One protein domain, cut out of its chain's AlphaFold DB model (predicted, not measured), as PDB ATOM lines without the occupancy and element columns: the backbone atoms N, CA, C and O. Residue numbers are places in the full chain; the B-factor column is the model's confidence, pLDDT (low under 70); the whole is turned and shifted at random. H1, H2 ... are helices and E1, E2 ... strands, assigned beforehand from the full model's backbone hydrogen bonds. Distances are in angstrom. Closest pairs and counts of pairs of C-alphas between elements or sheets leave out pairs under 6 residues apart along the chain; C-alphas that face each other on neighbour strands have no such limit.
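What this domain is: This is residues 3 to 99 of the 232 residues of an uncharacterized protein of Bradyrhizobium sp. cir1 (UniProt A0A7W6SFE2). A four-stranded antiparallel sheet lies between two helices, H1 over one face and H2 over the other, both running along the strands, so that the model is a slab of three layers. The unnamed stretch of residues 27 to 39 leads from H1 to the sheet's edge strand E2. The printed part has 97 residues with two named helices and four named strands, in the order E1, H1, E2, E3, E4, H2; the sheet's order is E1, E4, E3, E2, and the class is mixed, helices and strands. The whole is compact, with a radius of gyration of the C-alphas of 12.8 A, and only just elongated, spanning 38 by 25 by 20 A.

Where its parts are: E1 is residues 3 to 7, 13.4 A long, beginning at C-alpha 3 (225.525, 233.909, 247.964). H1 is residues 11 to 26, 22.0 A. E2 is residues 40 to 45, 17.8 A; E3 is residues 55 to 61, 20.2 A; E4 is residues 64 to 70, 20.0 A. H2 is residues 79 to 95, 24.9 A, ending at C-alpha 95 (219.026, 232.113, 260.112).

How they stand to each other: E1 is an edge strand, antiparallel to E4, with N 4 and O 67 2.8 A apart, within hydrogen-bond range. H1 is on the sheet at a height of 8.4 A; its closest C-alphas to E3 are those of Tyr 18 and Leu 60, 6.4 A. E2, E3 and E4 form a meander, each strand the antiparallel neighbour of the one before, with N 42 and O 58 at 2.8 A and N 59 and O 66 at 2.8 A. H2 is on the opposite face at a height of 8.5 A; the C-alphas of Ala 55 in E3 and Leu 82 are its closest pair with E3, 6.4 A. Every O i to N i+4 pair is within hydrogen-bond range in H1, and 11 of 13 in H2.

The domain as a whole: The C-alphas farthest apart, those of Asp 10 and Gly 74, are 39.0 A apart. The printed part has no cut, and the link from H1 to E2 is long. Mean pLDDT of the printed part is 76.9, with residues 47 to 52 and 72 to 80 among those under 70.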
ATOM      1  N   LEU A   3     226.469 233.492 246.932       70.88
ATOM      2  CA  LEU A   3     225.525 233.909 247.964       70.88
ATOM      3  C   LEU A   3     226.053 235.193 248.590       70.88
ATOM      4  O   LEU A   3     227.156 235.210 249.123       70.88
ATOM      5  N   THR A   4     225.248 236.245 248.562       69.25
ATOM      6  CA  THR A   4     225.598 237.547 249.119       69.25
ATOM      7  C   THR A   4     224.517 237.973 250.100       69.25
ATOM      8  O   THR A   4     223.337 237.930 249.773       69.25
ATOM      9  N   VAL A   5     224.908 238.387 251.302       70.88
ATOM     10  CA  VAL A   5     224.003 238.977 252.297       70.88
ATOM     11  C   VAL A   5     224.454 240.411 252.528       70.88
ATOM     12  O   VAL A   5     225.591 240.632 252.919       70.88
ATOM     13  N   PHE A   6     223.586 241.379 252.288       68.75
ATOM     14  CA  PHE A   6     223.801 242.779 252.623       68.75
ATOM     15  C   PHE A   6     223.026 243.068 253.901       68.75
ATOM     16  O   PHE A   6     221.842 242.751 253.972       68.75
ATOM     17  N   ARG A   7     223.646 243.697 254.892       70.25
ATOM     18  CA  ARG A   7     222.916 244.307 256.006       70.25
ATOM     19  C   ARG A   7     223.067 245.813 255.914       70.25
ATOM     20  O   ARG A   7     224.170 246.315 255.734       70.25
ATOM     21  N   ASN A   8     221.957 246.513 256.056       66.12
ATOM     22  CA  ASN A   8     221.877 247.955 255.910       66.12
ATOM     23  C   ASN A   8     221.772 248.644 257.273       66.12
ATOM     24  O   ASN A   8     221.417 247.995 258.257       66.12
ATOM     25  N   PRO A   9     222.044 249.959 257.341       59.91
ATOM     26  CA  PRO A   9     221.888 250.728 258.575       59.91
ATOM     27  C   PRO A   9     220.464 250.675 259.145       59.91
ATOM     28  O   PRO A   9     220.290 250.639 260.362       59.91
ATOM     29  N   ASP A  10     219.452 250.643 258.270       76.19
ATOM     30  CA  ASP A  10     218.044 250.546 258.642       76.19
ATOM     31  C   ASP A  10     217.182 249.883 257.547       76.19
ATOM     32  O   ASP A  10     217.617 249.654 256.413       76.19
ATOM     33  N   LYS A  11     215.926 249.581 257.903       78.94
ATOM     34  CA  LYS A  11     214.946 248.907 257.035       78.94
ATOM     35  C   LYS A  11     214.534 249.734 255.813       78.94
ATOM     36  O   LYS A  11     214.271 249.166 254.755       78.94
ATOM     37  N   GLY A  12     214.442 251.056 255.950       73.88
ATOM     38  CA  GLY A  12     214.106 251.954 254.845       73.88
ATOM     39  C   GLY A  12     215.200 251.924 253.787       73.88
ATOM     40  O   GLY A  12     214.923 251.693 252.609       73.88
ATOM     41  N   ARG A  13     216.458 252.009 254.225       69.75
ATOM     42  CA  ARG A  13     217.607 251.900 253.325       69.75
ATOM     43  C   ARG A  13     217.719 250.521 252.674       69.75
ATOM     44  O   ARG A  13     217.982 250.433 251.473       69.75
ATOM     45  N   ALA A  14     217.468 249.450 253.431       76.38
ATOM     46  CA  ALA A  14     217.429 248.092 252.888       76.38
ATOM     47  C   ALA A  14     216.389 247.951 251.768       76.38
ATOM     48  O   ALA A  14     216.676 247.371 250.725       76.38
ATOM     49  N   ARG A  15     215.203 248.539 251.945       80.56
ATOM     50  CA  ARG A  15     214.135 248.531 250.938       80.56
ATOM     51  C   ARG A  15     214.534 249.268 249.655       80.56
ATOM     52  O   ARG A  15     214.295 248.761 248.561       80.56
ATOM     53  N   GLU A  16     215.175 250.430 249.768       68.94
ATOM     54  CA  GLU A  16     215.659 251.190 248.604       68.94
ATOM     55  C   GLU A  16     216.721 250.424 247.801       68.94
ATOM     56  O   GLU A  16     216.653 250.345 246.568       68.94
ATOM     57  N   LEU A  17     217.700 249.824 248.488       69.75
ATOM     58  CA  LEU A  17     218.711 249.006 247.821       69.75
ATOM     59  C   LEU A  17     218.094 247.744 247.224       69.75
ATOM     60  O   LEU A  17     218.400 247.412 246.080       69.75
ATOM     61  N   TYR A  18     217.186 247.078 247.939       80.62
ATOM     62  CA  TYR A  18     216.460 245.917 247.429       80.62
ATOM     63  C   TYR A  18     215.756 246.228 246.103       80.62
ATOM     64  O   TYR A  18     215.922 245.481 245.139       80.62
ATOM     65  N   ALA A  19     215.070 247.370 246.000       75.88
ATOM     66  CA  ALA A  19     214.446 247.804 244.750       75.88
ATOM     67  C   ALA A  19     215.467 247.950 243.606       75.88
ATOM     68  O   ALA A  19     215.189 247.582 242.462       75.88
ATOM     69  N   THR A  20     216.682 248.418 243.910       68.69
ATOM     70  CA  THR A  20     217.786 248.481 242.939       68.69
ATOM     71  C   THR A  20     218.258 247.089 242.513       68.69
ATOM     72  O   THR A  20     218.463 246.864 241.316       68.69
ATOM     73  N   PHE A  21     218.390 246.135 243.444       76.31
ATOM     74  CA  PHE A  21     218.729 244.742 243.124       76.31
ATOM     75  C   PHE A  21     217.665 244.091 242.242       76.31
ATOM     76  O   PHE A  21     218.010 243.497 241.223       76.31
ATOM     77  N   VAL A  22     216.386 244.250 242.590       78.62
ATOM     78  CA  VAL A  22     215.254 243.725 241.814       78.62
ATOM     79  C   VAL A  22     215.243 244.318 240.413       78.62
ATOM     80  O   VAL A  22     215.204 243.568 239.443       78.62
ATOM     81  N   LYS A  23     215.361 245.644 240.273       71.94
ATOM     82  CA  LYS A  23     215.431 246.304 238.961       71.94
ATOM     83  C   LYS A  23     216.597 245.775 238.126       71.94
ATOM     84  O   LYS A  23     216.408 245.368 236.984       71.94
ATOM     85  N   THR A  24     217.793 245.735 238.712       67.38
ATOM     86  CA  THR A  24     219.014 245.267 238.036       67.38
ATOM     87  C   THR A  24     218.904 243.804 237.613       67.38
ATOM     88  O   THR A  24     219.440 243.410 236.577       67.38
ATOM     89  N   LEU A  25     218.238 242.976 238.419       75.81
ATOM     90  CA  LEU A  25     218.006 241.575 238.102       75.81
ATOM     91  C   LEU A  25     216.906 241.410 237.039       75.81
ATOM     92  O   LEU A  25     217.069 240.591 236.140       75.81
ATOM     93  N   GLY A  26     215.862 242.240 237.070       77.00
ATOM     94  CA  GLY A  26     214.786 242.275 236.075       77.00
ATOM     95  C   GLY A  26     215.260 242.676 234.676       77.00
ATOM     96  O   GLY A  26     214.746 242.189 233.675       77.00
ATOM     97  N   GLU A  27     216.313 243.487 234.583       71.62
ATOM     98  CA  GLU A  27     216.997 243.773 233.312       71.62
ATOM     99  C   GLU A  27     217.761 242.553 232.751       71.62
ATOM    100  O   GLU A  27     218.196 242.559 231.599       71.62
ATOM    101  N   ARG A  28     217.976 241.504 233.560       72.88
ATOM    102  CA  ARG A  28     218.767 240.310 233.203       72.88
ATOM    103  C   ARG A  28     217.909 239.085 232.938       72.88
ATOM    104  O   ARG A  28     218.319 238.244 232.138       72.88
ATOM    105  N   MET A  29     216.786 238.961 233.635       81.69
ATOM    106  CA  MET A  29     215.879 237.821 233.568       81.69
ATOM    107  C   MET A  29     214.457 238.241 233.960       81.69
ATOM    108  O   MET A  29     214.304 239.164 234.761       81.69
ATOM    109  N   PRO A  30     213.419 237.556 233.450       84.25
ATOM    110  CA  PRO A  30     212.066 237.700 233.972       84.25
ATOM    111  C   PRO A  30     212.031 237.350 235.463       84.25
ATOM    112  O   PRO A  30     212.627 236.356 235.881       84.25
ATOM    113  N   LEU A  31     211.334 238.165 236.252       88.19
ATOM    114  CA  LEU A  31     211.208 237.975 237.693       88.19
ATOM    115  C   LEU A  31     209.781 237.643 238.086       88.19
ATOM    116  O   LEU A  31     208.832 238.229 237.570       88.19
ATOM    117  N   ASN A  32     209.665 236.737 239.049       90.56
ATOM    118  CA  ASN A  32     208.428 236.384 239.715       90.56
ATOM    119  C   ASN A  32     208.584 236.592 241.222       90.56
ATOM    120  O   ASN A  32     209.665 236.386 241.786       90.56
ATOM    121  N   ALA A  33     207.480 236.945 241.876       91.75
ATOM    122  CA  ALA A  33     207.428 236.990 243.328       91.75
ATOM    123  C   ALA A  33     207.682 235.590 243.908       91.75
ATOM    124  O   ALA A  33     207.096 234.602 243.465       91.75
ATOM    125  N   VAL A  34     208.543 235.514 244.920       89.56
ATOM    126  CA  VAL A  34     208.865 234.275 245.630       89.56
ATOM    127  C   VAL A  34     208.305 234.374 247.039       89.56
ATOM    128  O   VAL A  34     208.793 235.140 247.865       89.56
ATOM    129  N   ALA A  35     207.263 233.595 247.311       87.81
ATOM    130  CA  ALA A  35     206.607 233.591 248.611       87.81
ATOM    131  C   ALA A  35     207.425 232.847 249.684       87.81
ATOM    132  O   ALA A  35     208.151 231.883 249.410       87.81
ATOM    133  N   GLY A  36     207.249 233.264 250.940       84.88
ATOM    134  CA  GLY A  36     207.822 232.579 252.100       84.88
ATOM    135  C   GLY A  36     209.339 232.736 252.238       84.88
ATOM    136  O   GLY A  36     209.987 231.828 252.761       84.88
ATOM    137  N   ILE A  37     209.898 233.848 251.749       88.38
ATOM    138  CA  ILE A  37     211.284 234.263 251.990       88.38
ATOM    139  C   ILE A  37     211.290 235.749 252.368       88.38
ATOM    140  O   ILE A  37     211.065 236.599 251.510       88.38
ATOM    141  N   GLY A  38     211.589 236.051 253.633       87.00
ATOM    142  CA  GLY A  38     211.673 237.431 254.123       87.00
ATOM    143  C   GLY A  38     210.359 238.213 254.014       87.00
ATOM    144  O   GLY A  38     209.281 237.626 253.936       87.00
ATOM    145  N   ASP A  39     210.478 239.540 254.021       91.44
ATOM    146  CA  ASP A  39     209.384 240.492 253.807       91.44
ATOM    147  C   ASP A  39     208.999 240.570 252.319       91.44
ATOM    148  O   ASP A  39     207.820 240.644 251.980       91.44
ATOM    149  N   GLU A  40     209.993 240.542 251.421       93.19
ATOM    150  CA  GLU A  40     209.802 240.585 249.967       93.19
ATOM    151  C   GLU A  40     210.815 239.666 249.274       93.19
ATOM    152  O   GLU A  40     212.011 239.737 249.548       93.19
ATOM    153  N   GLY A  41     210.361 238.826 248.341       92.31
ATOM    154  CA  GLY A  41     211.204 237.896 247.586       92.31
ATOM    155  C   GLY A  41     210.936 237.987 246.087       92.31
ATOM    156  O   GLY A  41     209.782 237.990 245.662       92.31
ATOM    157  N   GLN A  42     211.992 238.041 245.278       93.31
ATOM    158  CA  GLN A  42     211.925 238.007 243.815       93.31
ATOM    159  C   GLN A  42     212.925 236.985 243.287       93.31
ATOM    160  O   GLN A  42     214.038 236.871 243.801       93.31
ATOM    161  N   GLY A  43     212.555 236.247 242.249       90.38
ATOM    162  CA  GLY A  43     213.433 235.251 241.659       90.38
ATOM    163  C   GLY A  43     213.096 234.961 240.212       90.38
ATOM    164  O   GLY A  43     211.983 235.212 239.752       90.38
ATOM    165  N   GLY A  44     214.079 234.449 239.489       87.88
ATOM    166  CA  GLY A  44     213.946 234.180 238.070       87.88
ATOM    167  C   GLY A  44     214.984 233.196 237.564       87.88
ATOM    168  O   GLY A  44     216.009 232.942 238.207       87.88
ATOM    169  N   THR A  45     214.697 232.661 236.386       84.56
ATOM    170  CA  THR A  45     215.580 231.800 235.605       84.56
ATOM    171  C   THR A  45     215.784 232.422 234.227       84.56
ATOM    172  O   THR A  45     214.988 233.235 233.746       84.56
ATOM    173  N   ARG A  46     216.886 232.065 233.575       75.56
ATOM    174  CA  ARG A  46     217.117 232.346 232.157       75.56
ATOM    175  C   ARG A  46     217.531 231.054 231.469       75.56
ATOM    176  O   ARG A  46     218.055 230.151 232.112       75.56
ATOM    177  N   ALA A  47     217.305 230.975 230.159       64.56
ATOM    178  CA  ALA A  47     217.712 229.827 229.359       64.56
ATOM    179  C   ALA A  47     219.191 229.455 229.587       64.56
ATOM    180  O   ALA A  47     220.049 230.329 229.745       64.56
ATOM    181  N   ALA A  48     219.470 228.151 229.579       56.94
ATOM    182  CA  ALA A  48     220.809 227.596 229.750       56.94
ATOM    183  C   ALA A  48     221.826 228.200 228.769       56.94
ATOM    184  O   ALA A  48     221.513 228.415 227.597       56.94
ATOM    185  N   GLY A  49     223.048 228.450 229.251       52.19
ATOM    186  CA  GLY A  49     224.084 229.129 228.463       52.19
ATOM    187  C   GLY A  49     223.966 230.656 228.456       52.19
ATOM    188  O   GLY A  49     224.619 231.316 227.650       52.19
ATOM    189  N   ALA A  50     223.151 231.232 229.347       58.69
ATOM    190  CA  ALA A  50     223.113 232.671 229.561       58.69
ATOM    191  C   ALA A  50     224.509 233.216 229.908       58.69
ATOM    192  O   ALA A  50     225.196 232.697 230.779       58.69
ATOM    193  N   GLU A  51     224.893 234.342 229.309       58.81
ATOM    194  CA  GLU A  51     226.176 235.026 229.564       58.81
ATOM    195  C   GLU A  51     226.279 235.658 230.977       58.81
ATOM    196  O   GLU A  51     227.239 236.365 231.292       58.81
ATOM    197  N   ARG A  52     225.245 235.495 231.815       69.19
ATOM    198  CA  ARG A  52     225.112 236.051 233.176       69.19
ATOM    199  C   ARG A  52     224.638 234.949 234.136       69.19
ATOM    200  O   ARG A  52     225.026 233.799 233.983       69.19
ATOM    201  N   GLN A  53     223.845 235.288 235.153       73.88
ATOM    202  CA  GLN A  53     223.222 234.302 236.025       73.88
ATOM    203  C   GLN A  53     222.166 233.480 235.279       73.88
ATOM    204  O   GLN A  53     221.356 234.020 234.529       73.88
ATOM    205  N   GLU A  54     222.174 232.185 235.547       78.62
ATOM    206  CA  GLU A  54     221.231 231.180 235.063       78.62
ATOM    207  C   GLU A  54     219.957 231.131 235.915       78.62
ATOM    208  O   GLU A  54     218.854 230.961 235.402       78.62
ATOM    209  N   ALA A  55     220.113 231.344 237.219       84.75
ATOM    210  CA  ALA A  55     219.016 231.499 238.159       84.75
ATOM    211  C   ALA A  55     219.436 232.449 239.279       84.75
ATOM    212  O   ALA A  55     220.609 232.490 239.668       84.75
ATOM    213  N   SER A  56     218.496 233.222 239.811       87.69
ATOM    214  CA  SER A  56     218.768 234.069 240.967       87.69
ATOM    215  C   SER A  56     217.524 234.275 241.820       87.69
ATOM    216  O   SER A  56     216.415 234.337 241.301       87.69
ATOM    217  N   VAL A  57     217.735 234.408 243.129       89.75
ATOM    218  CA  VAL A  57     216.733 234.835 244.108       89.75
ATOM    219  C   VAL A  57     217.311 236.012 244.885       89.75
ATOM    220  O   VAL A  57     218.460 235.954 245.324       89.75
ATOM    221  N   VAL A  58     216.525 237.070 245.054       90.38
ATOM    222  CA  VAL A  58     216.808 238.196 245.944       90.38
ATOM    223  C   VAL A  58     215.670 238.347 246.950       90.38
ATOM    224  O   VAL A  58     214.500 238.316 246.575       90.38
ATOM    225  N   ALA A  59     216.000 238.507 248.227       92.19
ATOM    226  CA  ALA A  59     215.027 238.659 249.299       92.19
ATOM    227  C   ALA A  59     215.403 239.806 250.240       92.19
ATOM    228  O   ALA A  59     216.573 239.965 250.573       92.19
ATOM    229  N   LEU A  60     214.414 240.577 250.680       89.88
ATOM    230  CA  LEU A  60     214.498 241.575 251.742       89.88
ATOM    231  C   LEU A  60     213.937 240.969 253.030       89.88
ATOM    232  O   LEU A  60     212.888 240.338 253.001       89.88
ATOM    233  N   SER A  61     214.605 241.172 254.161       88.12
ATOM    234  CA  SER A  61     214.135 240.759 255.485       88.12
ATOM    235  C   SER A  61     214.631 241.755 256.530       88.12
ATOM    236  O   SER A  61     215.769 241.668 256.993       88.12
ATOM    237  N   GLY A  62     213.789 242.714 256.912       87.00
ATOM    238  CA  GLY A  62     214.169 243.799 257.810       87.00
ATOM    239  C   GLY A  62     215.271 244.679 257.215       87.00
ATOM    240  O   GLY A  62     215.072 245.326 256.192       87.00
ATOM    241  N   ASP A  63     216.417 244.748 257.890       82.25
ATOM    242  CA  ASP A  63     217.621 245.460 257.445       82.25
ATOM    243  C   ASP A  63     218.528 244.608 256.532       82.25
ATOM    244  O   ASP A  63     219.544 245.103 256.041       82.25
ATOM    245  N   TYR A  64     218.163 243.351 256.253       79.12
ATOM    246  CA  TYR A  64     218.959 242.424 255.448       79.12
ATOM    247  C   TYR A  64     218.420 242.260 254.026       79.12
ATOM    248  O   TYR A  64     217.217 242.156 253.810       79.12
ATOM    249  N   ILE A  65     219.326 242.142 253.061       83.06
ATOM    250  CA  ILE A  65     219.054 241.713 251.691       83.06
ATOM    251  C   ILE A  65     219.886 240.460 251.432       83.06
ATOM    252  O   ILE A  65     221.105 240.489 251.548       83.06
ATOM    253  N   LEU A  66     219.256 239.359 251.050       85.50
ATOM    254  CA  LEU A  66     219.934 238.165 250.557       85.50
ATOM    255  C   LEU A  66     219.859 238.145 249.033       85.50
ATOM    256  O   LEU A  66     218.791 238.346 248.472       85.50
ATOM    257  N   GLN A  67     220.959 237.818 248.366       84.81
ATOM    258  CA  GLN A  67     220.994 237.484 246.951       84.81
ATOM    259  C   GLN A  67     221.710 236.147 246.757       84.81
ATOM    260  O   GLN A  67     222.875 236.002 247.114       84.81
ATOM    261  N   ILE A  68     221.040 235.179 246.138       85.06
ATOM    262  CA  ILE A  68     221.660 233.950 245.640       85.06
ATOM    263  C   ILE A  68     221.646 234.000 244.117       85.06
ATOM    264  O   ILE A  68     220.626 234.295 243.498       85.06
ATOM    265  N   SER A  69     222.792 233.742 243.500       82.12
ATOM    266  CA  SER A  69     223.014 233.770 242.056       82.12
ATOM    267  C   SER A  69     223.716 232.488 241.617       82.12
ATOM    268  O   SER A  69     224.805 232.160 242.089       82.12
ATOM    269  N   VAL A  70     223.121 231.754 240.687       79.62
ATOM    270  CA  VAL A  70     223.742 230.589 240.054       79.62
ATOM    271  C   VAL A  70     224.279 231.012 238.697       79.62
ATOM    272  O   VAL A  70     223.560 231.599 237.895       79.62
ATOM    273  N   TYR A  71     225.565 230.754 238.471       73.50
ATOM    274  CA  TYR A  71     226.257 231.049 237.220       73.50
ATOM    275  C   TYR A  71     226.477 229.756 236.428       73.50
ATOM    276  O   TYR A  71     226.659 228.710 237.064       73.50
ATOM    277  N   PRO A  72     226.533 229.833 235.086       67.00
ATOM    278  CA  PRO A  72     226.753 228.685 234.224       67.00
ATOM    279  C   PRO A  72     228.011 227.907 234.604       67.00
ATOM    280  O   PRO A  72     229.138 228.401 234.485       67.00
ATOM    281  N   ILE A  73     227.801 226.657 235.014       61.25
ATOM    282  CA  ILE A  73     228.851 225.640 235.185       61.25
ATOM    283  C   ILE A  73     228.787 224.554 234.096       61.25
ATOM    284  O   ILE A  73     229.490 223.553 234.193       61.25
ATOM    285  N   GLY A  74     227.945 224.740 233.070       53.94
ATOM    286  CA  GLY A  74     227.757 223.781 231.974       53.94
ATOM    287  C   GLY A  74     226.618 222.772 232.178       53.94
ATOM    288  O   GLY A  74     226.640 221.708 231.564       53.94
ATOM    289  N   ARG A  75     225.627 223.072 233.029       53.06
ATOM    290  CA  ARG A  75     224.382 222.288 233.183       53.06
ATOM    291  C   ARG A  75     223.174 223.166 232.861       53.06
ATOM    292  O   ARG A  75     223.267 224.381 232.970       53.06
ATOM    293  N   ARG A  76     222.059 222.560 232.437       55.50
ATOM    294  CA  ARG A  76     220.847 223.302 232.065       55.50
ATOM    295  C   ARG A  76     220.279 224.008 233.297       55.50
ATOM    296  O   ARG A  76     220.064 223.365 234.319       55.50
ATOM    297  N   ALA A  77     220.037 225.306 233.169       58.62
ATOM    298  CA  ALA A  77     219.226 226.048 234.110       58.62
ATOM    299  C   ALA A  77     217.792 226.113 233.612       58.62
ATOM    300  O   ALA A  77     217.510 226.669 232.551       58.62
ATOM    301  N   ASP A  78     216.909 225.475 234.358       62.94
ATOM    302  CA  ASP A  78     215.467 225.505 234.182       62.94
ATOM    303  C   ASP A  78     214.813 225.708 235.556       62.94
ATOM    304  O   ASP A  78     215.496 225.892 236.571       62.94
ATOM    305  N   ASP A  79     213.484 225.712 235.603       64.38
ATOM    306  CA  ASP A  79     212.729 225.955 236.836       64.38
ATOM    307  C   ASP A  79     213.037 224.931 237.943       64.38
ATOM    308  O   ASP A  79     212.827 225.223 239.125       64.38
ATOM    309  N   ALA A  80     213.634 223.778 237.605       69.38
ATOM    310  CA  ALA A  80     214.103 222.812 238.592       69.38
ATOM    311  C   ALA A  80     215.279 223.339 239.433       69.38
ATOM    312  O   ALA A  80     215.501 222.830 240.531       69.38
ATOM    313  N   LEU A  81     216.013 224.367 238.980       73.06
ATOM    314  CA  LEU A  81     217.006 225.068 239.804       73.06
ATOM    315  C   LEU A  81     216.378 226.109 240.735       73.06
ATOM    316  O   LEU A  81     216.921 226.354 241.813       73.06
ATOM    317  N   LEU A  82     215.253 226.720 240.353       76.81
ATOM    318  CA  LEU A  82     214.662 227.808 241.133       76.81
ATOM    319  C   LEU A  82     214.135 227.308 242.482       76.81
ATOM    320  O   LEU A  82     214.397 227.941 243.499       76.81
ATOM    321  N   GLY A  83     213.486 226.139 242.516       81.12
ATOM    322  CA  GLY A  83     212.989 225.522 243.754       81.12
ATOM    323  C   GLY A  83     214.076 225.320 244.827       81.12
ATOM    324  O   GLY A  83     213.941 225.862 245.927       81.12
ATOM    325  N   PRO A  84     215.179 224.608 244.527       82.06
ATOM    326  CA  PRO A  84     216.307 224.443 245.445       82.06
ATOM    327  C   PRO A  84     216.959 225.761 245.885       82.06
ATOM    328  O   PRO A  84     217.326 225.900 247.051       82.06
ATOM    329  N   ILE A  85     217.092 226.746 244.987       84.19
ATOM    330  CA  ILE A  85     217.663 228.061 245.333       84.19
ATOM    331  C   ILE A  85     216.724 228.828 246.270       84.19
ATOM    332  O   ILE A  85     217.181 229.434 247.237       84.19
ATOM    333  N   THR A  86     215.418 228.782 246.011       85.38
ATOM    334  CA  THR A  86     214.375 229.350 246.870       85.38
ATOM    335  C   THR A  86     214.394 228.721 248.261       85.38
ATOM    336  O   THR A  86     214.315 229.446 249.250       85.38
ATOM    337  N   GLU A  87     214.568 227.402 248.364       85.94
ATOM    338  CA  GLU A  87     214.701 226.726 249.658       85.94
ATOM    339  C   GLU A  87     215.985 227.136 250.389       85.94
ATOM    340  O   GLU A  87     215.941 227.510 251.561       85.94
ATOM    341  N   ALA A  88     217.124 227.178 249.692       84.88
ATOM    342  CA  ALA A  88     218.372 227.669 250.274       84.88
ATOM    343  C   ALA A  88     218.235 229.118 250.774       84.88
ATOM    344  O   ALA A  88     218.725 229.456 251.853       84.88
ATOM    345  N   ALA A  89     217.533 229.969 250.021       86.12
ATOM    346  CA  ALA A  89     217.269 231.348 250.407       86.12
ATOM    347  C   ALA A  89     216.349 231.453 251.630       86.12
ATOM    348  O   ALA A  89     216.616 232.257 252.525       86.12
ATOM    349  N   ARG A  90     215.318 230.605 251.721       85.69
ATOM    350  CA  ARG A  90     214.443 230.498 252.895       85.69
ATOM    351  C   ARG A  90     215.232 230.132 254.147       85.69
ATOM    352  O   ARG A  90     215.125 230.827 255.156       85.69
ATOM    353  N   VAL A  91     216.057 229.089 254.067       83.75
ATOM    354  CA  VAL A  91     216.913 228.652 255.179       83.75
ATOM    355  C   VAL A  91     217.893 229.755 255.580       83.75
ATOM    356  O   VAL A  91     218.053 230.024 256.771       83.75
ATOM    357  N   ALA A  92     218.524 230.426 254.612       80.25
ATOM    358  CA  ALA A  92     219.470 231.505 254.881       80.25
ATOM    359  C   ALA A  92     218.805 232.705 255.576       80.25
ATOM    360  O   ALA A  92     219.303 233.157 256.605       80.25
ATOM    361  N   ILE A  93     217.655 233.181 255.081       81.25
ATOM    362  CA  ILE A  93     216.908 234.281 255.713       81.25
ATOM    363  C   ILE A  93     216.435 233.905 257.120       81.25
ATOM    364  O   ILE A  93     216.614 234.692 258.046       81.25
ATOM    365  N   ALA A  94     215.912 232.692 257.320       81.94
ATOM    366  CA  ALA A  94     215.465 232.230 258.638       81.94
ATOM    367  C   ALA A  94     216.593 232.202 259.689       81.94
ATOM    368  O   ALA A  94     216.328 232.237 260.891       81.94
ATOM    369  N   ASN A  95     217.852 232.151 259.246       74.94
ATOM    370  CA  ASN A  95     219.026 232.113 260.112       74.94
ATOM    371  C   ASN A  95     219.857 233.404 260.085       74.94
ATOM    372  O   ASN A  95     220.853 233.476 260.802       74.94
ATOM    373  N   VAL A  96     219.461 234.439 259.336       70.31
ATOM    374  CA  VAL A  96     220.308 235.627 259.108       70.31
ATOM    375  C   VAL A  96     220.627 236.402 260.398       70.31
ATOM    376  O   VAL A  96     221.740 236.897 260.597       70.31
ATOM    377  N   SER A  97     219.677 236.438 261.336       65.56
ATOM    378  CA  SER A  97     219.862 237.041 262.661       65.56
ATOM    379  C   SER A  97     220.814 236.237 263.555       65.56
ATOM    380  O   SER A  97     221.441 236.806 264.446       65.56
ATOM    381  N   LYS A  98     220.964 234.931 263.293       65.00
ATOM    382  CA  LYS A  98     221.880 234.017 263.994       65.00
ATOM    383  C   LYS A  98     223.260 233.953 263.338       65.00
ATOM    384  O   LYS A  98     224.232 233.660 264.019       65.00
ATOM    385  N   SER A  99     223.355 234.256 262.041       54.59
ATOM    386  CA  SER A  99     224.608 234.289 261.275       54.59
ATOM    387  C   SER A  99     225.308 235.652 261.309       54.59
ATOM    388  O   SER A  99     226.233 235.894 260.536       54.59
TER     389      SER A  99